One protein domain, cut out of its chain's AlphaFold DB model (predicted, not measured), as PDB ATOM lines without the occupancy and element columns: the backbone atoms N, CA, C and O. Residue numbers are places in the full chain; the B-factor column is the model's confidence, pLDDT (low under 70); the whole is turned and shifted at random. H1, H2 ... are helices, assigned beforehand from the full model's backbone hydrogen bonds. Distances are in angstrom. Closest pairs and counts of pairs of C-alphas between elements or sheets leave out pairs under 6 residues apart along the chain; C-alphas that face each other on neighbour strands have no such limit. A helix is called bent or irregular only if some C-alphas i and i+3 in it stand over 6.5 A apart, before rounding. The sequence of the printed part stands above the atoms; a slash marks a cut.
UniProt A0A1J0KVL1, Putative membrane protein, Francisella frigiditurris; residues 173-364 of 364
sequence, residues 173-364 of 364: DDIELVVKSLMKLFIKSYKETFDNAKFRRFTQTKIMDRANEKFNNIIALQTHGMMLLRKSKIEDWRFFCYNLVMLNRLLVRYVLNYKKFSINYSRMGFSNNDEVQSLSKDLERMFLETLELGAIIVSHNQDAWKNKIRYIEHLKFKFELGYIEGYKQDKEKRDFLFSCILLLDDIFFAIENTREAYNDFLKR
ATOM      1  N   ASP A 173     123.257  83.785  13.266       82.75
ATOM      2  CA  ASP A 173     124.247  82.707  13.120       82.75
ATOM      3  C   ASP A 173     125.573  83.219  12.538       82.75
ATOM      4  O   ASP A 173     126.656  82.845  12.994       82.75
ATOM      5  N   ASP A 174     125.504  84.115  11.543       82.38
ATOM      6  CA  ASP A 174     126.697  84.742  10.969       82.38
ATOM      7  C   ASP A 174     127.435  85.563  12.041       82.38
ATOM      8  O   ASP A 174     128.664  85.513  12.130       82.38
ATOM      9  N   ILE A 175     126.694  86.277  12.896       83.06
ATOM     10  CA  ILE A 175     127.275  87.090  13.969       83.06
ATOM     11  C   ILE A 175     127.926  86.214  15.040       83.06
ATOM     12  O   ILE A 175     129.064  86.487  15.428       83.06
ATOM     13  N   GLU A 176     127.259  85.145  15.480       85.44
ATOM     14  CA  GLU A 176     127.824  84.193  16.440       85.44
ATOM     15  C   GLU A 176     129.166  83.651  15.942       85.44
ATOM     16  O   GLU A 176     130.163  83.650  16.671       85.44
ATOM     17  N   LEU A 177     129.231  83.243  14.674       82.75
ATOM     18  CA  LEU A 177     130.459  82.719  14.090       82.75
ATOM     19  C   LEU A 177     131.575  83.774  14.011       82.75
ATOM     20  O   LEU A 177     132.732  83.454  14.314       82.75
ATOM     21  N   VAL A 178     131.251  85.019  13.635       82.81
ATOM     22  CA  VAL A 178     132.212  86.137  13.606       82.81
ATOM     23  C   VAL A 178     132.768  86.397  15.003       82.81
ATOM     24  O   VAL A 178     133.989  86.420  15.176       82.81
ATOM     25  N   VAL A 179     131.898  86.536  16.007       85.94
ATOM     26  CA  VAL A 179     132.306  86.829  17.385       85.94
ATOM     27  C   VAL A 179     133.113  85.670  17.965       85.94
ATOM     28  O   VAL A 179     134.197  85.888  18.507       85.94
ATOM     29  N   LYS A 180     132.671  84.422  17.777       85.56
ATOM     30  CA  LYS A 180     133.398  83.222  18.226       85.56
ATOM     31  C   LYS A 180     134.803  83.162  17.652       85.56
ATOM     32  O   LYS A 180     135.770  82.864  18.358       85.56
ATOM     33  N   SER A 181     134.924  83.435  16.357       82.88
ATOM     34  CA  SER A 181     136.212  83.451  15.685       82.88
ATOM     35  C   SER A 181     137.113  84.571  16.198       82.88
ATOM     36  O   SER A 181     138.293  84.336  16.474       82.88
ATOM     37  N   LEU A 182     136.569  85.781  16.324       85.31
ATOM     38  CA  LEU A 182     137.295  86.933  16.838       85.31
ATOM     39  C   LEU A 182     137.817  86.652  18.246       85.31
ATOM     40  O   LEU A 182     139.014  86.790  18.467       85.31
ATOM     41  N   MET A 183     136.963  86.199  19.169       87.88
ATOM     42  CA  MET A 183     137.357  85.913  20.551       87.88
ATOM     43  C   MET A 183     138.463  84.863  20.614       87.88
ATOM     44  O   MET A 183     139.455  85.044  21.320       87.88
ATOM     45  N   LYS A 184     138.364  83.800  19.807       86.38
ATOM     46  CA  LYS A 184     139.412  82.777  19.720       86.38
ATOM     47  C   LYS A 184     140.751  83.355  19.248       86.38
ATOM     48  O   LYS A 184     141.791  83.020  19.816       86.38
ATOM     49  N   LEU A 185     140.742  84.200  18.216       84.94
ATOM     50  CA  LEU A 185     141.952  84.849  17.697       84.94
ATOM     51  C   LEU A 185     142.520  85.872  18.686       84.94
ATOM     52  O   LEU A 185     143.729  85.896  18.909       84.94
ATOM     53  N   PHE A 186     141.653  86.675  19.299       87.19
ATOM     54  CA  PHE A 186     141.992  87.685  20.295       87.19
ATOM     55  C   PHE A 186     142.714  87.055  21.490       87.19
ATOM     56  O   PHE A 186     143.821  87.467  21.833       87.19
ATOM     57  N   ILE A 187     142.149  85.980  22.046       90.69
ATOM     58  CA  ILE A 187     142.731  85.229  23.165       90.69
ATOM     59  C   ILE A 187     144.046  84.581  22.772       90.69
ATOM     60  O   ILE A 187     145.035  84.726  23.486       90.69
ATOM     61  N   LYS A 188     144.092  83.900  21.620       88.75
ATOM     62  CA  LYS A 188     145.332  83.283  21.139       88.75
ATOM     63  C   LYS A 188     146.445  84.325  21.002       88.75
ATOM     64  O   LYS A 188     147.553  84.098  21.472       88.75
ATOM     65  N   SER A 189     146.134  85.481  20.420       87.88
ATOM     66  CA  SER A 189     147.090  86.576  20.260       87.88
ATOM     67  C   SER A 189     147.561  87.139  21.605       87.88
ATOM     68  O   SER A 189     148.730  87.499  21.735       87.88
ATOM     69  N   TYR A 190     146.695  87.204  22.622       91.38
ATOM     70  CA  TYR A 190     147.099  87.610  23.972       91.38
ATOM     71  C   TYR A 190     147.971  86.577  24.678       91.38
ATOM     72  O   TYR A 190     148.964  86.980  25.276       91.38
ATOM     73  N   LYS A 191     147.676  85.277  24.545       92.50
ATOM     74  CA  LYS A 191     148.559  84.204  25.034       92.50
ATOM     75  C   LYS A 191     149.953  84.330  24.414       92.50
ATOM     76  O   LYS A 191     150.935  84.456  25.134       92.50
ATOM     77  N   GLU A 192     150.023  84.459  23.087       91.19
ATOM     78  CA  GLU A 192     151.284  84.670  22.365       91.19
ATOM     79  C   GLU A 192     152.004  85.963  22.806       91.19
ATOM     80  O   GLU A 192     153.227  85.986  22.934       91.19
ATOM     81  N   THR A 193     151.273  87.056  23.057       91.12
ATOM     82  CA  THR A 193     151.864  88.322  23.538       91.12
ATOM     83  C   THR A 193     152.424  88.168  24.957       91.12
ATOM     84  O   THR A 193     153.508  88.672  25.241       91.12
ATOM     85  N   PHE A 194     151.708  87.459  25.831       92.12
ATOM     86  CA  PHE A 194     152.109  87.202  27.212       92.12
ATOM     87  C   PHE A 194     153.340  86.292  27.294       92.12
ATOM     88  O   PHE A 194     154.307  86.633  27.972       92.12
ATOM     89  N   ASP A 195     153.364  85.195  26.534       90.19
ATOM     90  CA  ASP A 195     154.520  84.295  26.471       90.19
ATOM     91  C   ASP A 195     155.772  85.025  25.984       90.19
ATOM     92  O   ASP A 195     156.849  84.905  26.572       90.19
ATOM     93  N   ASN A 196     155.621  85.867  24.958       89.12
ATOM     94  CA  ASN A 196     156.724  86.672  24.452       89.12
ATOM     95  C   ASN A 196     157.187  87.739  25.452       89.12
ATOM     96  O   ASN A 196     158.382  88.036  25.519       89.12
ATOM     97  N   ALA A 197     156.274  88.295  26.255       88.25
ATOM     98  CA  ALA A 197     156.608  89.287  27.269       88.25
ATOM     99  C   ALA A 197     157.592  88.742  28.313       88.25
ATOM    100  O   ALA A 197     158.390  89.513  28.839       88.25
ATOM    101  N   LYS A 198     157.666  87.431  28.552       83.56
ATOM    102  CA  LYS A 198     158.670  86.850  29.463       83.56
ATOM    103  C   LYS A 198     160.109  87.147  29.013       83.56
ATOM    104  O   LYS A 198     160.988  87.398  29.836       83.56
ATOM    105  N   PHE A 199     160.367  87.243  27.707       83.88
ATOM    106  CA  PHE A 199     161.717  87.463  27.181       83.88
ATOM    107  C   PHE A 199     162.167  88.925  27.273       83.88
ATOM    108  O   PHE A 199     161.452  89.853  26.896       83.88
ATOM    109  N   ARG A 200     163.411  89.173  27.706       77.12
ATOM    110  CA  ARG A 200     163.977  90.533  27.857       77.12
ATOM    111  C   ARG A 200     163.959  91.365  26.561       77.12
ATOM    112  O   ARG A 200     163.776  92.572  26.624       77.12
ATOM    113  N   ARG A 201     164.093  90.720  25.393       85.50
ATOM    114  CA  ARG A 201     164.082  91.358  24.055       85.50
ATOM    115  C   ARG A 201     162.690  91.814  23.589       85.50
ATOM    116  O   ARG A 201     162.575  92.517  22.575       85.50
ATOM    117  N   PHE A 202     161.635  91.385  24.278       87.75
ATOM    118  CA  PHE A 202     160.271  91.824  24.016       87.75
ATOM    119  C   PHE A 202     159.978  93.059  24.869       87.75
ATOM    120  O   PHE A 202     159.763  92.970  26.076       87.75
ATOM    121  N   THR A 203     160.083  94.232  24.255       88.94
ATOM    122  CA  THR A 203     159.983  95.527  24.931       88.94
ATOM    123  C   THR A 203     158.533  95.911  25.215       88.94
ATOM    124  O   THR A 203     157.603  95.394  24.597       88.94
ATOM    125  N   GLN A 204     158.337  96.878  26.116       90.38
ATOM    126  CA  GLN A 204     157.020  97.482  26.355       90.38
ATOM    127  C   GLN A 204     156.422  98.073  25.074       90.38
ATOM    128  O   GLN A 204     155.230  97.921  24.838       90.38
ATOM    129  N   THR A 205     157.254  98.658  24.206       91.19
ATOM    130  CA  THR A 205     156.825  99.155  22.891       91.19
ATOM    131  C   THR A 205     156.205  98.051  22.039       91.19
ATOM    132  O   THR A 205     155.084  98.211  21.582       91.19
ATOM    133  N   LYS A 206     156.839  96.873  21.951       90.50
ATOM    134  CA  LYS A 206     156.285  95.727  21.210       90.50
ATOM    135  C   LYS A 206     154.966  95.227  21.803       90.50
ATOM    136  O   LYS A 206     154.090  94.807  21.055       90.50
ATOM    137  N   ILE A 207     154.813  95.262  23.131       90.81
ATOM    138  CA  ILE A 207     153.539  94.931  23.792       90.81
ATOM    139  C   ILE A 207     152.450  95.922  23.346       90.81
ATOM    140  O   ILE A 207     151.360  95.493  22.971       90.81
ATOM    141  N   MET A 208     152.758  97.223  23.331       93.00
ATOM    142  CA  MET A 208     151.828  98.273  22.903       93.00
ATOM    143  C   MET A 208     151.510  98.206  21.404       93.00
ATOM    144  O   MET A 208     150.352  98.348  21.028       93.00
ATOM    145  N   ASP A 209     152.481  97.896  20.545       89.00
ATOM    146  CA  ASP A 209     152.247  97.716  19.108       89.00
ATOM    147  C   ASP A 209     151.257  96.569  18.861       89.00
ATOM    148  O   ASP A 209     150.244  96.730  18.176       89.00
ATOM    149  N   ARG A 210     151.471  95.426  19.528       87.88
ATOM    150  CA  ARG A 210     150.550  94.278  19.481       87.88
ATOM    151  C   ARG A 210     149.183  94.577  20.085       87.88
ATOM    152  O   ARG A 210     148.215  93.901  19.732       87.88
ATOM    153  N   ALA A 211     149.091  95.509  21.024       88.06
ATOM    154  CA  ALA A 211     147.828  95.970  21.590       88.06
ATOM    155  C   ALA A 211     147.053  96.860  20.615       88.06
ATOM    156  O   ALA A 211     145.837  96.715  20.479       88.06
ATOM    157  N   ASN A 212     147.765  97.751  19.925       86.75
ATOM    158  CA  ASN A 212     147.215  98.658  18.926       86.75
ATOM    159  C   ASN A 212     146.703  97.890  17.703       86.75
ATOM    160  O   ASN A 212     145.610  98.174  17.224       86.75
ATOM    161  N   GLU A 213     147.417  96.851  17.255       83.50
ATOM    162  CA  GLU A 213     146.925  95.926  16.220       83.50
ATOM    163  C   GLU A 213     145.563  95.318  16.604       83.50
ATOM    164  O   GLU A 213     144.623  95.310  15.808       83.50
ATOM    165  N   LYS A 214     145.424  94.846  17.850       85.50
ATOM    166  CA  LYS A 214     144.167  94.270  18.355       85.50
ATOM    167  C   LYS A 214     143.063  95.321  18.475       85.50
ATOM    168  O   LYS A 214     141.923  95.038  18.122       85.50
ATOM    169  N   PHE A 215     143.397  96.528  18.925       86.81
ATOM    170  CA  PHE A 215     142.465  97.653  18.985       86.81
ATOM    171  C   PHE A 215     141.932  98.028  17.594       86.81
ATOM    172  O   PHE A 215     140.723  98.149  17.414       86.81
ATOM    173  N   ASN A 216     142.808  98.102  16.590       79.94
ATOM    174  CA  ASN A 216     142.420  98.351  15.202       79.94
ATOM    175  C   ASN A 216     141.487  97.255  14.666       79.94
ATOM    176  O   ASN A 216     140.518  97.562  13.973       79.94
ATOM    177  N   ASN A 217     141.712  95.991  15.041       81.06
ATOM    178  CA  ASN A 217     140.804  94.896  14.690       81.06
ATOM    179  C   ASN A 217     139.414  95.056  15.333       81.06
ATOM    180  O   ASN A 217     138.412  94.750  14.687       81.06
ATOM    181  N   ILE A 218     139.331  95.561  16.571       84.31
ATOM    182  CA  ILE A 218     138.049  95.852  17.238       84.31
ATOM    183  C   ILE A 218     137.327  97.016  16.543       84.31
ATOM    184  O   ILE A 218     136.129  96.924  16.290       84.31
ATOM    185  N   ILE A 219     138.039  98.081  16.157       81.75
ATOM    186  CA  ILE A 219     137.449  99.191  15.386       81.75
ATOM    187  C   ILE A 219     136.938  98.703  14.028       81.75
ATOM    188  O   ILE A 219     135.838  99.069  13.602       81.75
ATOM    189  N   ALA A 220     137.721  97.870  13.340       78.12
ATOM    190  CA  ALA A 220     137.313  97.286  12.072       78.12
ATOM    191  C   ALA A 220     136.032  96.462  12.252       78.12
ATOM    192  O   ALA A 220     135.069  96.679  11.517       78.12
ATOM    193  N   LEU A 221     135.975  95.596  13.269       83.38
ATOM    194  CA  LEU A 221     134.781  94.830  13.631       83.38
ATOM    195  C   LEU A 221     133.568  95.738  13.879       83.38
ATOM    196  O   LEU A 221     132.496  95.498  13.322       83.38
ATOM    197  N   GLN A 222     133.744  96.797  14.674       86.56
ATOM    198  CA  GLN A 222     132.688  97.762  14.961       86.56
ATOM    199  C   GLN A 222     132.159  98.372  13.662       86.56
ATOM    200  O   GLN A 222     130.965  98.294  13.390       86.56
ATOM    201  N   THR A 223     133.050  98.900  12.823       80.00
ATOM    202  CA  THR A 223     132.706  99.566  11.558       80.00
ATOM    203  C   THR A 223     131.977  98.628  10.592       80.00
ATOM    204  O   THR A 223     130.978  99.018   9.988       80.00
ATOM    205  N   HIS A 224     132.426  97.376  10.478       79.62
ATOM    206  CA  HIS A 224     131.772  96.381   9.630       79.62
ATOM    207  C   HIS A 224     130.384  96.020  10.169       79.62
ATOM    208  O   HIS A 224     129.411  96.045   9.419       79.62
ATOM    209  N   GLY A 225     130.247  95.763  11.473       81.94
ATOM    210  CA  GLY A 225     128.937  95.459  12.053       81.94
ATOM    211  C   GLY A 225     127.951  96.627  11.937       81.94
ATOM    212  O   GLY A 225     126.804  96.409  11.569       81.94
ATOM    213  N   MET A 226     128.394  97.876  12.105       81.81
ATOM    214  CA  MET A 226     127.551  99.069  11.896       81.81
ATOM    215  C   MET A 226     126.921  99.136  10.496       81.81
ATOM    216  O   MET A 226     125.824  99.668  10.327       81.81
ATOM    217  N   MET A 227     127.617  98.618   9.484       78.12
ATOM    218  CA  MET A 227     127.149  98.606   8.100       78.12
ATOM    219  C   MET A 227     126.242  97.407   7.793       78.12
ATOM    220  O   MET A 227     125.278  97.548   7.032       78.12
ATOM    221  N   LEU A 228     126.562  96.244   8.369       81.38
ATOM    222  CA  LEU A 228     125.976  94.945   8.023       81.38
ATOM    223  C   LEU A 228     124.827  94.515   8.943       81.38
ATOM    224  O   LEU A 228     124.058  93.624   8.583       81.38
ATOM    225  N   LEU A 229     124.689  95.121  10.118       83.88
ATOM    226  CA  LEU A 229     123.632  94.791  11.069       83.88
ATOM    227  C   LEU A 229     122.338  95.553  10.783       83.88
ATOM    228  O   LEU A 229     122.324  96.656  10.226       83.88
ATOM    229  N   ARG A 230     121.225  94.953  11.215       81.88
ATOM    230  CA  ARG A 230     119.925  95.629  11.257       81.88
ATOM    231  C   ARG A 230     119.972  96.791  12.236       81.88
ATOM    232  O   ARG A 230     120.661  96.711  13.254       81.88
ATOM    233  N   LYS A 231     119.174  97.832  11.980       79.00
ATOM    234  CA  LYS A 231     119.159  99.033  12.831       79.00
ATOM    235  C   LYS A 231     118.915  98.728  14.314       79.00
ATOM    236  O   LYS A 231     119.561  99.331  15.162       79.00
ATOM    237  N   SER A 232     118.031  97.783  14.627       80.19
ATOM    238  CA  SER A 232     117.711  97.417  16.014       80.19
ATOM    239  C   SER A 232     118.906  96.884  16.809       80.19
ATOM    240  O   SER A 232     118.900  96.991  18.026       80.19
ATOM    241  N   LYS A 233     119.931  96.346  16.137       84.75
ATOM    242  CA  LYS A 233     121.091  95.701  16.769       84.75
ATOM    243  C   LYS A 233     122.339  96.585  16.834       84.75
ATOM    244  O   LYS A 233     123.374  96.159  17.338       84.75
ATOM    245  N   ILE A 234     122.273  97.800  16.289       85.81
ATOM    246  CA  ILE A 234     123.436  98.682  16.130       85.81
ATOM    247  C   ILE A 234     123.996  99.153  17.478       85.81
ATOM    248  O   ILE A 234     125.208  99.100  17.678       85.81
ATOM    249  N   GLU A 235     123.143  99.604  18.396       87.69
ATOM    250  CA  GLU A 235     123.605 100.104  19.699       87.69
ATOM    251  C   GLU A 235     124.139  98.973  20.580       87.69
ATOM    252  O   GLU A 235     125.218  99.100  21.155       87.69
ATOM    253  N   ASP A 236     123.467  97.820  20.582       89.81
ATOM    254  CA  ASP A 236     123.930  96.631  21.302       89.81
ATOM    255  C   ASP A 236     125.300  96.157  20.759       89.81
ATOM    256  O   ASP A 236     126.203  95.808  21.522       89.81
ATOM    257  N   TRP A 237     125.526  96.249  19.441       90.25
ATOM    258  CA  TRP A 237     126.831  95.975  18.828       90.25
ATOM    259  C   TRP A 237     127.918  96.975  19.232       90.25
ATOM    260  O   TRP A 237     129.062  96.588  19.492       90.25
ATOM    261  N   ARG A 238     127.582  98.272  19.288       90.31
ATOM    262  CA  ARG A 238     128.497  99.320  19.766       90.31
ATOM    263  C   ARG A 238     128.897  99.064  21.210       90.31
ATOM    264  O   ARG A 238     130.084  99.146  21.523       90.31
ATOM    265  N   PHE A 239     127.934  98.711  22.057       91.62
ATOM    266  CA  PHE A 239     128.173  98.388  23.457       91.62
ATOM    267  C   PHE A 239     129.062  97.145  23.614       91.62
ATOM    268  O   PHE A 239     130.041  97.173  24.361       91.62
ATOM    269  N   PHE A 240     128.815  96.087  22.838       92.56
ATOM    270  CA  PHE A 240     129.693  94.915  22.792       92.56
ATOM    271  C   PHE A 240     131.138  95.282  22.396       92.56
ATOM    272  O   PHE A 240     132.091  94.922  23.091       92.56
ATOM    273  N   CYS A 241     131.320  96.054  21.319       92.12
ATOM    274  CA  CYS A 241     132.648  96.481  20.868       92.12
ATOM    275  C   CYS A 241     133.354  97.378  21.897       92.12
ATOM    276  O   CYS A 241     134.565  97.265  22.084       92.12
ATOM    277  N   TYR A 242     132.611  98.244  22.589       93.88
ATOM    278  CA  TYR A 242     133.142  99.072  23.671       93.88
ATOM    279  C   TYR A 242     133.706  98.222  24.817       93.88
ATOM    280  O   TYR A 242     134.832  98.463  25.264       93.88
ATOM    281  N   ASN A 243     132.983  97.181  25.237       94.06
ATOM    282  CA  ASN A 243     133.465  96.251  26.258       94.06
ATOM    283  C   ASN A 243     134.741  95.514  25.810       94.06
ATOM    284  O   ASN A 243     135.689  95.400  26.590       94.06
ATOM    285  N   LEU A 244     134.849  95.129  24.531       92.19
ATOM    286  CA  LEU A 244     136.090  94.566  23.979       92.19
ATOM    287  C   LEU A 244     137.267  95.550  24.010       92.19
ATOM    288  O   LEU A 244     138.398  95.144  24.284       92.19
ATOM    289  N   VAL A 245     137.031  96.841  23.744       93.56
ATOM    290  CA  VAL A 245     138.070  97.878  23.868       93.56
ATOM    291  C   VAL A 245     138.556  97.984  25.313       93.56
ATOM    292  O   VAL A 245     139.765  98.067  25.543       93.56
ATOM    293  N   MET A 246     137.642  97.954  26.286       94.31
ATOM    294  CA  MET A 246     138.005  97.984  27.704       94.31
ATOM    295  C   MET A 246     138.786  96.741  28.119       94.31
ATOM    296  O   MET A 246     139.854  96.866  28.721       94.31
ATOM    297  N   LEU A 247     138.341  95.558  27.696       94.31
ATOM    298  CA  LEU A 247     139.064  94.311  27.920       94.31
ATOM    299  C   LEU A 247     140.485  94.370  27.334       94.31
ATOM    300  O   LEU A 247     141.450  94.019  28.010       94.31
ATOM    301  N   ASN A 248     140.642  94.880  26.107       94.50
ATOM    302  CA  ASN A 248     141.949  95.069  25.474       94.50
ATOM    303  C   ASN A 248     142.869  95.954  26.332       94.50
ATOM    304  O   ASN A 248     144.024  95.604  26.554       94.50
ATOM    305  N   ARG A 249     142.364  97.072  26.865       94.75
ATOM    306  CA  ARG A 249     143.148  97.972  27.730       94.75
ATOM    307  C   ARG A 249     143.618  97.282  29.012       94.75
ATOM    308  O   ARG A 249     144.785  97.418  29.382       94.75
ATOM    309  N   LEU A 250     142.735  96.531  29.668       95.31
ATOM    310  CA  LEU A 250     143.043  95.840  30.922       95.31
ATOM    311  C   LEU A 250     144.063  94.713  30.722       95.31
ATOM    312  O   LEU A 250     145.046  94.633  31.461       95.31
ATOM    313  N   LEU A 251     143.900  93.902  29.671       94.44
ATOM    314  CA  LEU A 251     144.838  92.826  29.339       94.44
ATOM    315  C   LEU A 251     146.250  93.361  29.065       94.44
ATOM    316  O   LEU A 251     147.233  92.800  29.546       94.44
ATOM    317  N   VAL A 252     146.372  94.476  28.343       94.62
ATOM    318  CA  VAL A 252     147.672  95.118  28.069       94.62
ATOM    319  C   VAL A 252     148.324  95.606  29.347       94.62
ATOM    320  O   VAL A 252     149.511  95.357  29.564       94.62
ATOM    321  N   ARG A 253     147.549  96.269  30.212       94.19
ATOM    322  CA  ARG A 253     148.032  96.737  31.513       94.19
ATOM    323  C   ARG A 253     148.564  95.574  32.348       94.19
ATOM    324  O   ARG A 253     149.626  95.705  32.954       94.19
ATOM    325  N   TYR A 254     147.884  94.428  32.317       93.69
ATOM    326  CA  TYR A 254     148.324  93.235  33.036       93.69
ATOM    327  C   TYR A 254     149.647  92.698  32.485       93.69
ATOM    328  O   TYR A 254     150.601  92.515  33.242       93.69
ATOM    329  N   VAL A 255     149.752  92.532  31.163       93.12
ATOM    330  CA  VAL A 255     150.985  92.067  30.501       93.12
ATOM    331  C   VAL A 255     152.164  93.009  30.793       93.12
ATOM    332  O   VAL A 255     153.277  92.548  31.048       93.12
ATOM    333  N   LEU A 256     151.942  94.327  30.803       92.06
ATOM    334  CA  LEU A 256     152.970  95.319  31.137       92.06
ATOM    335  C   LEU A 256     153.408  95.247  32.605       92.06
ATOM    336  O   LEU A 256     154.607  95.320  32.886       92.06
ATOM    337  N   ASN A 257     152.466  95.079  33.535       89.81
ATOM    338  CA  ASN A 257     152.774  94.914  34.956       89.81
ATOM    339  C   ASN A 257     153.576  93.631  35.198       89.81
ATOM    340  O   ASN A 257     154.625  93.675  35.842       89.81
ATOM    341  N   TYR A 258     153.155  92.521  34.590       90.00
ATOM    342  CA  TYR A 258     153.881  91.254  34.635       90.00
ATOM    343  C   TYR A 258     155.288  91.381  34.028       90.00
ATOM    344  O   TYR A 258     156.276  90.884  34.576       90.00
ATOM    345  N   LYS A 259     155.429  92.133  32.930       89.88
ATOM    346  CA  LYS A 259     156.737  92.431  32.337       89.88
ATOM    347  C   LYS A 259     157.644  93.199  33.299       89.88
ATOM    348  O   LYS A 259     158.827  92.892  33.429       89.88
ATOM    349  N   LYS A 260     157.098  94.223  33.956       87.75
ATOM    350  CA  LYS A 260     157.837  95.042  34.922       87.75
ATOM    351  C   LYS A 260     158.298  94.192  36.105       87.75
ATOM    352  O   LYS A 260     159.449  94.331  36.511       87.75
ATOM    353  N   PHE A 261     157.431  93.310  36.596       86.88
ATOM    354  CA  PHE A 261     157.728  92.364  37.667       86.88
ATOM    355  C   PHE A 261     158.828  91.375  37.273       86.88
ATOM    356  O   PHE A 261     159.864  91.332  37.923       86.88
ATOM    357  N   SER A 262     158.681  90.679  36.142       84.62
ATOM    358  CA  SER A 262     159.675  89.691  35.684       84.62
ATOM    359  C   SER A 262     161.083  90.264  35.469       84.62
ATOM    360  O   SER A 262     162.058  89.530  35.585       84.62
ATOM    361  N   ILE A 263     161.221  91.566  35.181       84.62
ATOM    362  CA  ILE A 263     162.530  92.228  35.034       84.62
ATOM    363  C   ILE A 263     163.048  92.812  36.355       84.62
ATOM    364  O   ILE A 263     164.253  92.790  36.591       84.62
ATOM    365  N   ASN A 264     162.172  93.390  37.180       84.38
ATOM    366  CA  ASN A 264     162.570  94.224  38.320       84.38
ATOM    367  C   ASN A 264     162.180  93.639  39.683       84.38
ATOM    368  O   ASN A 264     162.206  94.382  40.661       84.38
ATOM    369  N   TYR A 265     161.843  92.351  39.782       83.06
ATOM    370  CA  TYR A 265     161.415  91.728  41.042       83.06
ATOM    371  C   TYR A 265     162.414  91.962  42.189       83.06
ATOM    372  O   TYR A 265     162.002  92.312  43.292       83.06
ATOM    373  N   SER A 266     163.726  91.910  41.922       79.50
ATOM    374  CA  SER A 266     164.757  92.173  42.940       79.50
ATOM    375  C   SER A 266     164.721  93.612  43.461       79.50
ATOM    376  O   SER A 266     164.951  93.849  44.641       79.50
ATOM    377  N   ARG A 267     164.387  94.582  42.599       80.62
ATOM    378  CA  ARG A 267     164.195  95.991  42.992       80.62
ATOM    379  C   ARG A 267     162.867  96.225  43.712       80.62
ATOM    380  O   ARG A 267     162.725  97.245  44.366       80.62
ATOM    381  N   MET A 268     161.913  95.307  43.574       77.31
ATOM    382  CA  MET A 268     160.624  95.307  44.278       77.31
ATOM    383  C   MET A 268     160.702  94.554  45.620       77.31
ATOM    384  O   MET A 268     159.678  94.165  46.171       77.31
ATOM    385  N   GLY A 269     161.915  94.288  46.121       75.94
ATOM    386  CA  GLY A 269     162.146  93.661  47.422       75.94
ATOM    387  C   GLY A 269     162.076  92.131  47.429       75.94
ATOM    388  O   GLY A 269     162.239  91.531  48.492       75.94
ATOM    389  N   PHE A 270     161.848  91.475  46.286       82.00
ATOM    390  CA  PHE A 270     161.840  90.013  46.203       82.00
ATOM    391  C   PHE A 270     163.266  89.466  46.049       82.00
ATOM    392  O   PHE A 270     163.867  89.556  44.977       82.00
ATOM    393  N   SER A 271     163.813  88.906  47.127       76.62
ATOM    394  CA  SER A 271     165.188  88.390  47.191       76.62
ATOM    395  C   SER A 271     165.303  86.886  46.915       76.62
ATOM    396  O   SER A 271     166.346  86.438  46.440       76.62
ATOM    397  N   ASN A 272     164.248  86.106  47.171       83.88
ATOM    398  CA  ASN A 272     164.240  84.660  46.965       83.88
ATOM    399  C   ASN A 272     163.785  84.297  45.540       83.88
ATOM    400  O   ASN A 272     162.629  84.499  45.168       83.88
ATOM    401  N   ASN A 273     164.695  83.740  44.739       82.69
ATOM    402  CA  ASN A 273     164.412  83.381  43.348       82.69
ATOM    403  C   ASN A 273     163.390  82.239  43.208       82.69
ATOM    404  O   ASN A 273     162.593  82.273  42.269       82.69
ATOM    405  N   ASP A 274     163.378  81.262  44.118       85.69
ATOM    406  CA  ASP A 274     162.460  80.114  44.036       85.69
ATOM    407  C   ASP A 274     161.020  80.542  44.340       85.69
ATOM    408  O   ASP A 274     160.074  80.175  43.639       85.69
ATOM    409  N   GLU A 275     160.867  81.414  45.333       84.44
ATOM    410  CA  GLU A 275     159.595  82.036  45.698       84.44
ATOM    411  C   GLU A 275     159.048  82.907  44.560       84.44
ATOM    412  O   GLU A 275     157.880  82.790  44.192       84.44
ATOM    413  N   VAL A 276     159.903  83.716  43.924       85.75
ATOM    414  CA  VAL A 276     159.527  84.540  42.761       85.75
ATOM    415  C   VAL A 276     159.089  83.682  41.579       85.75
ATOM    416  O   VAL A 276     158.129  84.034  40.892       85.75
ATOM    417  N   GLN A 277     159.759  82.556  41.325       86.94
ATOM    418  CA  GLN A 277     159.346  81.635  40.266       86.94
ATOM    419  C   GLN A 277     157.987  80.999  40.560       86.94
ATOM    420  O   GLN A 277     157.169  80.893  39.643       86.94
ATOM    421  N   SER A 278     157.732  80.602  41.809       88.12
ATOM    422  CA  SER A 278     156.428  80.076  42.227       88.12
ATOM    423  C   SER A 278     155.331  81.128  42.054       88.12
ATOM    424  O   SER A 278     154.359  80.902  41.330       88.12
ATOM    425  N   LEU A 279     155.551  82.326  42.596       88.62
ATOM    426  CA  LEU A 279     154.638  83.463  42.503       88.62
ATOM    427  C   LEU A 279     154.319  83.828  41.046       88.62
ATOM    428  O   LEU A 279     153.163  84.019  40.670       88.62
ATOM    429  N   SER A 280     155.349  83.895  40.202       88.50
ATOM    430  CA  SER A 280     155.219  84.202  38.777       88.50
ATOM    431  C   SER A 280     154.399  83.150  38.027       88.50
ATOM    432  O   SER A 280     153.624  83.509  37.137       88.50
ATOM    433  N   LYS A 281     154.553  81.865  38.374       90.50
ATOM    434  CA  LYS A 281     153.766  80.763  37.797       90.50
ATOM    435  C   LYS A 281     152.306  80.818  38.237       90.50
ATOM    436  O   LYS A 281     151.428  80.596  37.406       90.50
ATOM    437  N   ASP A 282     152.040  81.139  39.499       90.69
ATOM    438  CA  ASP A 282     150.670  81.253  40.003       90.69
ATOM    439  C   ASP A 282     149.937  82.454  39.379       90.69
ATOM    440  O   ASP A 282     148.804  82.306  38.915       90.69
ATOM    441  N   LEU A 283     150.604  83.613  39.262       90.44
ATOM    442  CA  LEU A 283     150.086  84.783  38.536       90.44
ATOM    443  C   LEU A 283     149.789  84.460  37.068       90.44
ATOM    444  O   LEU A 283     148.710  84.771  36.563       90.44
ATOM    445  N   GLU A 284     150.732  83.805  36.389       92.44
ATOM    446  CA  GLU A 284     150.558  83.356  35.009       92.44
ATOM    447  C   GLU A 284     149.350  82.428  34.867       92.44
ATOM    448  O   GLU A 284     148.519  82.632  33.981       92.44
ATOM    449  N   ARG A 285     149.224  81.431  35.748       93.19
ATOM    450  CA  ARG A 285     148.106  80.490  35.725       93.19
ATOM    451  C   ARG A 285     146.782  81.226  35.886       93.19
ATOM    452  O   ARG A 285     145.897  81.041  35.058       93.19
ATOM    453  N   MET A 286     146.652  82.100  36.884       92.81
ATOM    454  CA  MET A 286     145.430  82.888  37.080       92.81
ATOM    455  C   MET A 286     145.080  83.731  35.851       92.81
ATOM    456  O   MET A 286     143.922  83.761  35.430       92.81
ATOM    457  N   PHE A 287     146.071  84.383  35.240       93.31
ATOM    458  CA  PHE A 287     145.862  85.183  34.038       93.31
ATOM    459  C   PHE A 287     145.399  84.347  32.844       93.31
ATOM    460  O   PHE A 287     144.419  84.706  32.193       93.31
ATOM    461  N   LEU A 288     146.071  83.229  32.555       93.19
ATOM    462  CA  LEU A 288     145.731  82.371  31.419       93.19
ATOM    463  C   LEU A 288     144.340  81.750  31.572       93.19
ATOM    464  O   LEU A 288     143.588  81.697  30.599       93.19
ATOM    465  N   GLU A 289     143.980  81.338  32.785       93.25
ATOM    466  CA  GLU A 289     142.660  80.791  33.105       93.25
ATOM    467  C   GLU A 289     141.565  81.862  32.977       93.25
ATOM    468  O   GLU A 289     140.513  81.605  32.387       93.25
ATOM    469  N   THR A 290     141.842  83.090  33.433       92.06
ATOM    470  CA  THR A 290     140.945  84.245  33.256       92.06
ATOM    471  C   THR A 290     140.783  84.598  31.778       92.06
ATOM    472  O   THR A 290     139.674  84.816  31.304       92.06
ATOM    473  N   LEU A 291     141.864  84.589  31.000       92.06
ATOM    474  CA  LEU A 291     141.817  84.852  29.563       92.06
ATOM    475  C   LEU A 291     140.991  83.790  28.813       92.06
ATOM    476  O   LEU A 291     140.311  84.102  27.835       92.06
ATOM    477  N   GLU A 292     141.018  82.537  29.271       90.00
ATOM    478  CA  GLU A 292     140.211  81.454  28.707       90.00
ATOM    479  C   GLU A 292     138.708  81.597  28.949       90.00
ATOM    480  O   GLU A 292     137.946  81.141  28.094       90.00
ATOM    481  N   LEU A 293     138.257  82.273  30.015       88.75
ATOM    482  CA  LEU A 293     136.835  82.636  30.157       88.75
ATOM    483  C   LEU A 293     136.341  83.410  28.932       88.75
ATOM    484  O   LEU A 293     135.234  83.167  28.450       88.75
ATOM    485  N   GLY A 294     137.189  84.270  28.360       85.69
ATOM    486  CA  GLY A 294     136.882  85.001  27.133       85.69
ATOM    487  C   GLY A 294     136.485  84.087  25.964       85.69
ATOM    488  O   GLY A 294     135.691  84.473  25.109       85.69
ATOM    489  N   ALA A 295     137.004  82.854  25.904       83.00
ATOM    490  CA  ALA A 295     136.721  81.919  24.812       83.00
ATOM    491  C   ALA A 295     135.332  81.281  24.955       83.00
ATOM    492  O   ALA A 295     134.780  80.759  23.987       83.00
ATOM    493  N   ILE A 296     134.784  81.333  26.169       84.75
ATOM    494  CA  ILE A 296     133.522  80.725  26.589       84.75
ATOM    495  C   ILE A 296     132.373  81.748  26.496       84.75
ATOM    496  O   ILE A 296     131.214  81.352  26.580       84.75
ATOM    497  N   ILE A 297     132.663  83.032  26.221       83.56
ATOM    498  CA  ILE A 297     131.661  84.103  26.031       83.56
ATOM    499  C   ILE A 297     130.564  83.692  25.045       83.56
ATOM    500  O   ILE A 297     129.384  83.877  25.321       83.56
ATOM    501  N   VAL A 298     130.958  83.087  23.922       78.19
ATOM    502  CA  VAL A 298     130.041  82.669  22.849       78.19
ATOM    503  C   VAL A 298     129.451  81.275  23.096       78.19
ATOM    504  O   VAL A 298     128.668  80.768  22.304       78.19
ATOM    505  N   SER A 299     129.828  80.605  24.184       77.75
ATOM    506  CA  SER A 299     129.258  79.302  24.502       77.75
ATOM    507  C   SER A 299     127.919  79.461  25.225       77.75
ATOM    508  O   SER A 299     127.791  80.195  26.206       77.75
ATOM    509  N   HIS A 300     126.927  78.690  24.786       70.81
ATOM    510  CA  HIS A 300     125.643  78.579  25.479       70.81
ATOM    511  C   HIS A 300     125.713  77.713  26.753       70.81
ATOM    512  O   HIS A 300     124.711  77.548  27.443       70.81
ATOM    513  N   ASN A 301     126.885  77.161  27.094       83.50
ATOM    514  CA  ASN A 301     127.047  76.269  28.236       83.50
ATOM    515  C   ASN A 301     127.253  77.067  29.539       83.50
ATOM    516  O   ASN A 301     128.367  77.462  29.893       83.50
ATOM    517  N   GLN A 302     126.149  77.306  30.248       84.38
ATOM    518  CA  GLN A 302     126.111  77.985  31.549       84.38
ATOM    519  C   GLN A 302     126.938  77.264  32.624       84.38
ATOM    520  O   GLN A 302     127.592  77.927  33.430       84.38
ATOM    521  N   ASP A 303     126.956  75.932  32.618       86.62
ATOM    522  CA  ASP A 303     127.665  75.142  33.629       86.62
ATOM    523  C   ASP A 303     129.178  75.224  33.437       86.62
ATOM    524  O   ASP A 303     129.917  75.432  34.397       86.62
ATOM    525  N   ALA A 304     129.647  75.161  32.186       85.38
ATOM    526  CA  ALA A 304     131.059  75.360  31.861       85.38
ATOM    527  C   ALA A 304     131.558  76.739  32.321       85.38
ATOM    528  O   ALA A 304     132.657  76.846  32.866       85.38
ATOM    529  N   TRP A 305     130.736  77.780  32.155       87.19
ATOM    530  CA  TRP A 305     131.037  79.120  32.657       87.19
ATOM    531  C   TRP A 305     131.144  79.150  34.185       87.19
ATOM    532  O   TRP A 305     132.182  79.540  34.714       87.19
ATOM    533  N   LYS A 306     130.111  78.683  34.901       88.56
ATOM    534  CA  LYS A 306     130.084  78.676  36.375       88.56
ATOM    535  C   LYS A 306     131.236  77.867  36.974       88.56
ATOM    536  O   LYS A 306     131.853  78.302  37.942       88.56
ATOM    537  N   ASN A 307     131.559  76.719  36.383       89.44
ATOM    538  CA  ASN A 307     132.671  75.883  36.831       89.44
ATOM    539  C   ASN A 307     134.022  76.587  36.649       89.44
ATOM    540  O   ASN A 307     134.870  76.519  37.538       89.44
ATOM    541  N   LYS A 308     134.217  77.303  35.532       89.56
ATOM    542  CA  LYS A 308     135.446  78.067  35.283       89.56
ATOM    543  C   LYS A 308     135.580  79.254  36.241       89.56
ATOM    544  O   LYS A 308     136.677  79.474  36.743       89.56
ATOM    545  N   ILE A 309     134.480  79.955  36.547       90.62
ATOM    546  CA  ILE A 309     134.454  81.017  37.570       90.62
ATOM    547  C   ILE A 309     134.922  80.470  38.917       90.62
ATOM    548  O   ILE A 309     135.919  80.952  39.445       90.62
ATOM    549  N   ARG A 310     134.264  79.421  39.427       92.06
ATOM    550  CA  ARG A 310     134.600  78.819  40.731       92.06
ATOM    551  C   ARG A 310     136.065  78.409  40.817       92.06
ATOM    552  O   ARG A 310     136.710  78.565  41.848       92.06
ATOM    553  N   TYR A 311     136.596  77.874  39.724       92.25
ATOM    554  CA  TYR A 311     137.994  77.490  39.657       92.25
ATOM    555  C   TYR A 311     138.942  78.702  39.702       92.25
ATOM    556  O   TYR A 311     139.949  78.653  40.404       92.25
ATOM    557  N   ILE A 312     138.618  79.806  39.025       90.94
ATOM    558  CA  ILE A 312     139.413  81.045  39.078       90.94
ATOM    559  C   ILE A 312     139.335  81.699  40.460       90.94
ATOM    560  O   ILE A 312     140.367  82.117  40.980       90.94
ATOM    561  N   GLU A 313     138.156  81.743  41.079       90.88
ATOM    562  CA  GLU A 313     137.979  82.214  42.460       90.88
ATOM    563  C   GLU A 313     138.815  81.385  43.439       90.88
ATOM    564  O   GLU A 313     139.510  81.942  44.286       90.88
ATOM    565  N   HIS A 314     138.835  80.058  43.277       91.75
ATOM    566  CA  HIS A 314     139.688  79.196  44.088       91.75
ATOM    567  C   HIS A 314     141.181  79.516  43.903       91.75
ATOM    568  O   HIS A 314     141.919  79.571  44.890       91.75
ATOM    569  N   LEU A 315     141.638  79.751  42.666       91.00
ATOM    570  CA  LEU A 315     143.026  80.143  42.406       91.00
ATOM    571  C   LEU A 315     143.373  81.489  43.058       91.00
ATOM    572  O   LEU A 315     144.438  81.595  43.665       91.00
ATOM    573  N   LYS A 316     142.472  82.479  42.980       88.94
ATOM    574  CA  LYS A 316     142.634  83.786  43.636       88.94
ATOM    575  C   LYS A 316     142.735  83.636  45.150       88.94
ATOM    576  O   LYS A 316     143.720  84.069  45.731       88.94
ATOM    577  N   PHE A 317     141.797  82.917  45.765       87.75
ATOM    578  CA  PHE A 317     141.802  82.659  47.205       87.75
ATOM    579  C   PHE A 317     143.094  81.973  47.672       87.75
ATOM    580  O   PHE A 317     143.716  82.381  48.652       87.75
ATOM    581  N   LYS A 318     143.553  80.953  46.933       89.00
ATOM    582  CA  LYS A 318     144.823  80.274  47.225       89.00
ATOM    583  C   LYS A 318     146.011  81.240  47.156       89.00
ATOM    584  O   LYS A 318     146.933  81.130  47.961       89.00
ATOM    585  N   PHE A 319     146.004  82.157  46.194       88.31
ATOM    586  CA  PHE A 319     147.064  83.141  46.015       88.31
ATOM    587  C   PHE A 319     147.066  84.209  47.121       88.31
ATOM    588  O   PHE A 319     148.131  84.571  47.622       88.31
ATOM    589  N   GLU A 320     145.891  84.682  47.538       86.75
ATOM    590  CA  GLU A 320     145.738  85.649  48.632       86.75
ATOM    591  C   GLU A 320     146.268  85.093  49.956       86.75
ATOM    592  O   GLU A 320     147.125  85.722  50.581       86.75
ATOM    593  N   LEU A 321     145.845  83.882  50.332       85.31
ATOM    594  CA  LEU A 321     146.341  83.210  51.537       85.31
ATOM    595  C   LEU A 321     147.843  82.905  51.454       85.31
ATOM    596  O   LEU A 321     148.576  83.082  52.423       85.31
ATOM    597  N   GLY A 322     148.310  82.432  50.295       81.12
ATOM    598  CA  GLY A 322     149.693  81.990  50.123       81.12
ATOM    599  C   GLY A 322     150.712  83.128  50.141       81.12
ATOM    600  O   GLY A 322     151.795  82.961  50.695       81.12
ATOM    601  N   TYR A 323     150.375  84.277  49.550       80.19
ATOM    602  CA  TYR A 323     151.335  85.365  49.352       80.19
ATOM    603  C   TYR A 323     150.916  86.666  50.046       80.19
ATOM    604  O   TYR A 323     151.727  87.263  50.746       80.19
ATOM    605  N   ILE A 324     149.667  87.124  49.906       76.88
ATOM    606  CA  ILE A 324     149.258  88.431  50.460       76.88
ATOM    607  C   ILE A 324     149.258  88.414  51.990       76.88
ATOM    608  O   ILE A 324     149.778  89.347  52.609       76.88
ATOM    609  N   GLU A 325     148.736  87.354  52.609       77.38
ATOM    610  CA  GLU A 325     148.810  87.195  54.065       77.38
ATOM    611  C   GLU A 325     150.243  86.938  54.548       77.38
ATOM    612  O   GLU A 325     150.646  87.466  55.587       77.38
ATOM    613  N   GLY A 326     151.046  86.210  53.763       76.50
ATOM    614  CA  GLY A 326     152.464  85.962  54.046       76.50
ATOM    615  C   GLY A 326     153.310  87.240  54.098       76.50
ATOM    616  O   GLY A 326     154.202  87.362  54.935       76.50
ATOM    617  N   TYR A 327     152.981  88.244  53.278       79.75
ATOM    618  CA  TYR A 327     153.657  89.547  53.259       79.75
ATOM    619  C   TYR A 327     152.935  90.634  54.065       79.75
ATOM    620  O   TYR A 327     153.114  91.822  53.802       79.75
ATOM    621  N   LYS A 328     152.139  90.276  55.082       76.38
ATOM    622  CA  LYS A 328     151.364  91.247  55.880       76.38
ATOM    623  C   LYS A 328     152.204  92.400  56.457       76.38
ATOM    624  O   LYS A 328     151.672  93.499  56.627       76.38
ATOM    625  N   GLN A 329     153.487  92.160  56.740       80.19
ATOM    626  CA  GLN A 329     154.430  93.155  57.270       80.19
ATOM    627  C   GLN A 329     155.208  93.931  56.186       80.19
ATOM    628  O   GLN A 329     155.759  94.987  56.487       80.19
ATOM    629  N   ASP A 330     155.226  93.465  54.930       82.38
ATOM    630  CA  ASP A 330     155.921  94.109  53.807       82.38
ATOM    631  C   ASP A 330     154.907  94.827  52.901       82.38
ATOM    632  O   ASP A 330     154.285  94.247  52.006       82.38
ATOM    633  N   LYS A 331     154.716  96.122  53.178       83.50
ATOM    634  CA  LYS A 331     153.701  96.948  52.517       83.50
ATOM    635  C   LYS A 331     153.905  97.030  51.001       83.50
ATOM    636  O   LYS A 331     152.926  96.973  50.267       83.50
ATOM    637  N   GLU A 332     155.146  97.124  50.522       82.88
ATOM    638  CA  GLU A 332     155.424  97.300  49.090       82.88
ATOM    639  C   GLU A 332     155.085  96.045  48.281       82.88
ATOM    640  O   GLU A 332     154.408  96.135  47.250       82.88
ATOM    641  N   LYS A 333     155.489  94.862  48.768       83.94
ATOM    642  CA  LYS A 333     155.136  93.587  48.124       83.94
ATOM    643  C   LYS A 333     153.637  93.357  48.140       83.94
ATOM    644  O   LYS A 333     153.058  93.001  47.114       83.94
ATOM    645  N   ARG A 334     153.004  93.592  49.288       84.12
ATOM    646  CA  ARG A 334     151.564  93.416  49.455       84.12
ATOM    647  C   ARG A 334     150.774  94.321  48.513       84.12
ATOM    648  O   ARG A 334     149.889  93.833  47.819       84.12
ATOM    649  N   ASP A 335     151.112  95.607  48.443       84.81
ATOM    650  CA  ASP A 335     150.400  96.575  47.603       84.81
ATOM    651  C   ASP A 335     150.566  96.240  46.102       84.81
ATOM    652  O   ASP A 335     149.613  96.361  45.326       84.81
ATOM    653  N   PHE A 336     151.736  95.734  45.685       85.31
ATOM    654  CA  PHE A 336     151.947  95.225  44.324       85.31
ATOM    655  C   PHE A 336     151.091  93.986  44.021       85.31
ATOM    656  O   PHE A 336     150.388  93.958  43.009       85.31
ATOM    657  N   LEU A 337     151.126  92.971  44.889       85.94
ATOM    658  CA  LEU A 337     150.370  91.728  44.707       85.94
ATOM    659  C   LEU A 337     148.865  91.979  44.691       85.94
ATOM    660  O   LEU A 337     148.165  91.472  43.816       85.94
ATOM    661  N   PHE A 338     148.387  92.831  45.595       85.06
ATOM    662  CA  PHE A 338     146.999  93.265  45.628       85.06
ATOM    663  C   PHE A 338     146.608  93.986  44.333       85.06
ATOM    664  O   PHE A 338     145.577  93.682  43.741       85.06
ATOM    665  N   SER A 339     147.476  94.858  43.808       86.12
ATOM    666  CA  SER A 339     147.253  95.515  42.512       86.12
ATOM    667  C   SER A 339     147.159  94.523  41.344       86.12
ATOM    668  O   SER A 339     146.419  94.763  40.389       86.12
ATOM    669  N   CYS A 340     147.904  93.413  41.384       85.94
ATOM    670  CA  CYS A 340     147.812  92.352  40.379       85.94
ATOM    671  C   CYS A 340     146.486  91.583  40.452       85.94
ATOM    672  O   CYS A 340     145.934  91.267  39.398       85.94
ATOM    673  N   ILE A 341     145.979  91.305  41.657       88.75
ATOM    674  CA  ILE A 341     144.678  90.642  41.850       88.75
ATOM    675  C   ILE A 341     143.538  91.562  41.434       88.75
ATOM    676  O   ILE A 341     142.728  91.157  40.606       88.75
ATOM    677  N   LEU A 342     143.541  92.817  41.891       89.69
ATOM    678  CA  LEU A 342     142.539  93.810  41.492       89.69
ATOM    679  C   LEU A 342     142.445  93.939  39.970       89.69
ATOM    680  O   LEU A 342     141.360  93.991  39.406       89.69
ATOM    681  N   LEU A 343     143.584  93.927  39.273       92.25
ATOM    682  CA  LEU A 343     143.580  93.984  37.816       92.25
ATOM    683  C   LEU A 343     142.999  92.711  37.170       92.25
ATOM    684  O   LEU A 343     142.406  92.795  36.097       92.25
ATOM    685  N   LEU A 344     143.160  91.538  37.790       91.25
ATOM    686  CA  LEU A 344     142.496  90.305  37.350       91.25
ATOM    687  C   LEU A 344     140.990  90.335  37.627       91.25
ATOM    688  O   LEU A 344     140.235  89.788  36.826       91.25
ATOM    689  N   ASP A 345     140.551  90.962  38.718       90.75
ATOM    690  CA  ASP A 345     139.132  91.219  38.992       90.75
ATOM    691  C   ASP A 345     138.538  92.163  37.947       90.75
ATOM    692  O   ASP A 345     137.517  91.841  37.345       90.75
ATOM    693  N   ASP A 346     139.223  93.261  37.624       93.69
ATOM    694  CA  ASP A 346     138.798  94.182  36.568       93.69
ATOM    695  C   ASP A 346     138.665  93.464  35.212       93.69
ATOM    696  O   ASP A 346     137.689  93.657  34.482       93.69
ATOM    697  N   ILE A 347     139.639  92.611  34.858       94.12
ATOM    698  CA  ILE A 347     139.590  91.799  33.628       94.12
ATOM    699  C   ILE A 347     138.401  90.837  33.672       94.12
ATOM    700  O   ILE A 347     137.712  90.673  32.664       94.12
ATOM    701  N   PHE A 348     138.162  90.202  34.817       92.44
ATOM    702  CA  PHE A 348     137.047  89.288  35.014       92.44
ATOM    703  C   PHE A 348     135.699  89.989  34.803       92.44
ATOM    704  O   PHE A 348     134.916  89.549  33.960       92.44
ATOM    705  N   PHE A 349     135.473  91.126  35.464       91.50
ATOM    706  CA  PHE A 349     134.264  91.931  35.280       91.50
ATOM    707  C   PHE A 349     134.106  92.407  33.833       91.50
ATOM    708  O   PHE A 349     133.011  92.373  33.278       91.50
ATOM    709  N   ALA A 350     135.196  92.798  33.166       93.00
ATOM    710  CA  ALA A 350     135.141  93.177  31.756       93.00
ATOM    711  C   ALA A 350     134.728  92.004  30.844       93.00
ATOM    712  O   ALA A 350     133.989  92.206  29.877       93.00
ATOM    713  N   ILE A 351     135.176  90.781  31.141       92.81
ATOM    714  CA  ILE A 351     134.776  89.563  30.421       92.81
ATOM    715  C   ILE A 351     133.291  89.250  30.656       92.81
ATOM    716  O   ILE A 351     132.588  88.902  29.705       92.81
ATOM    717  N   GLU A 352     132.805  89.411  31.885       91.06
ATOM    718  CA  GLU A 352     131.395  89.227  32.234       91.06
ATOM    719  C   GLU A 352     130.497  90.244  31.520       91.06
ATOM    720  O   GLU A 352     129.607  89.842  30.770       91.06
ATOM    721  N   ASN A 353     130.827  91.535  31.600       92.44
ATOM    722  CA  ASN A 353     130.117  92.602  30.885       92.44
ATOM    723  C   ASN A 353     130.108  92.374  29.365       92.44
ATOM    724  O   ASN A 353     129.100  92.593  28.694       92.44
ATOM    725  N   THR A 354     131.223  91.893  28.799       92.50
ATOM    726  CA  THR A 354     131.297  91.536  27.372       92.50
ATOM    727  C   THR A 354     130.339  90.391  27.032       92.50
ATOM    728  O   THR A 354     129.717  90.397  25.968       92.50
ATOM    729  N   ARG A 355     130.202  89.403  27.925       91.31
ATOM    730  CA  ARG A 355     129.278  88.278  27.747       91.31
ATOM    731  C   ARG A 355     127.823  88.694  27.881       91.31
ATOM    732  O   ARG A 355     127.006  88.239  27.086       91.31
ATOM    733  N   GLU A 356     127.495  89.534  28.851       89.50
ATOM    734  CA  GLU A 356     126.146  90.081  29.000       89.50
ATOM    735  C   GLU A 356     125.752  90.893  27.769       89.50
ATOM    736  O   GLU A 356     124.742  90.581  27.141       89.50
ATOM    737  N   ALA A 357     126.622  91.806  27.325       89.81
ATOM    738  CA  ALA A 357     126.421  92.574  26.098       89.81
ATOM    739  C   ALA A 357     126.190  91.671  24.872       89.81
ATOM    740  O   ALA A 357     125.326  91.947  24.042       89.81
ATOM    741  N   TYR A 358     126.939  90.570  24.762       90.00
ATOM    742  CA  TYR A 358     126.760  89.587  23.692       90.00
ATOM    743  C   TYR A 358     125.424  88.831  23.788       90.00
ATOM    744  O   TYR A 358     124.741  88.633  22.783       90.00
ATOM    745  N   ASN A 359     125.032  88.411  24.991       87.50
ATOM    746  CA  ASN A 359     123.774  87.700  25.211       87.50
ATOM    747  C   ASN A 359     122.561  88.595  24.936       87.50
ATOM    748  O   ASN A 359     121.601  88.142  24.311       87.50
ATOM    749  N   ASP A 360     122.606  89.854  25.369       83.94
ATOM    750  CA  ASP A 360     121.547  90.835  25.124       83.94
ATOM    751  C   ASP A 360     121.397  91.128  23.631       83.94
ATOM    752  O   ASP A 360     120.282  91.146  23.104       83.94
ATOM    753  N   PHE A 361     122.526  91.229  22.927       82.06
ATOM    754  CA  PHE A 361     122.578  91.394  21.479       82.06
ATOM    755  C   PHE A 361     121.915  90.237  20.699       82.06
ATOM    756  O   PHE A 361     121.342  90.451  19.621       82.06
ATOM    757  N   LEU A 362     121.994  89.000  21.207       79.75
ATOM    758  CA  LEU A 362     121.388  87.826  20.566       79.75
ATOM    759  C   LEU A 362     119.909  87.615  20.917       79.75
ATOM    760  O   LEU A 362     119.182  87.055  20.098       79.75
ATOM    761  N   LYS A 363     119.469  88.023  22.113       73.69
ATOM    762  CA  LYS A 363     118.082  87.842  22.581       73.69
ATOM    763  C   LYS A 363     117.080  88.793  21.916       73.69
ATOM    764  O   LYS A 363     115.893  88.475  21.884       73.69
ATOM    765  N   ARG A 364     117.544  89.946  21.427       56.50
ATOM    766  CA  ARG A 364     116.762  90.937  20.665       56.50
ATOM    767  C   ARG A 364     116.893  90.716  19.159       56.50
ATOM    768  O   ARG A 364     115.956  91.095  18.425       56.50
TER     769      ARG A 364
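Overview. This is residues 173 to 364 of the 364 residues of the protein "Putative membrane protein" of Francisella frigiditurris (UniProt A0A1J0KVL1). Six long helices lie side by side in an elongated up-and-down bundle, each running against the one before it, in two layers of three: H1, H4 and H5 pack on H2, H3 and H6 over parts of their lengths, with H4 between H1 and H5, and H3 between H2 and H6. The printed part has 192 residues with six named helices, H1 to H6 along the chain, and no named strand; the class is all helix. It is compact, with a radius of gyration of the C-alphas of 18.1 A, and spans 58 by 36 by 22 A.

Arrangement. H1, residues 173 to 197, touches H2, residues 204 to 228, with residues 186 to 197 alone; this hairpin's closest C-alphas, of Thr 193 and Ile 207, are 6.8 A apart. H2 and H3, residues 231 to 268, form a hairpin at a shallow tilt of 7 degrees, closest at the C-alphas of Met 226 and Ile 234, 5.9 A. H4, residues 273 to 296, touches H1 at the C-alphas of Ala 295 and Lys 184, 5.8 A. H4 and H5, residues 302 to 324, are a hairpin, closest at the C-alphas of Met 286 and Leu 315, 6.5 A. H6, residues 331 to 363, touches H3 at a shallow tilt of 18 degrees, opposite ways, closest at the C-alphas of Ala 357 and Phe 240, 5.2 A. H2 and H5 are apart. Every O i to N i+4 pair is within hydrogen-bond range in H1, H2, H5 and H6, against 30 of 34 in H3 and 17 of 20 in H4.

Along the chain. H1 begins at C-alpha 173 (124.247, 82.707, 13.120). H3 is 52.2 A long, with a kink of 57 degrees near residue 262, and is irregular: C-alphas 263 and 266 are 8.2 A apart. H6, 47.4 A long, ends at C-alpha 363 (118.082, 87.842, 22.581).

Size, cuts and confidence. The C-alphas farthest apart, of Lys 231 and Ser 271, are 58.4 A apart. The printed part has no cut and no long link. Residue 364, the chain's last, is the one printed residue with pLDDT under 70.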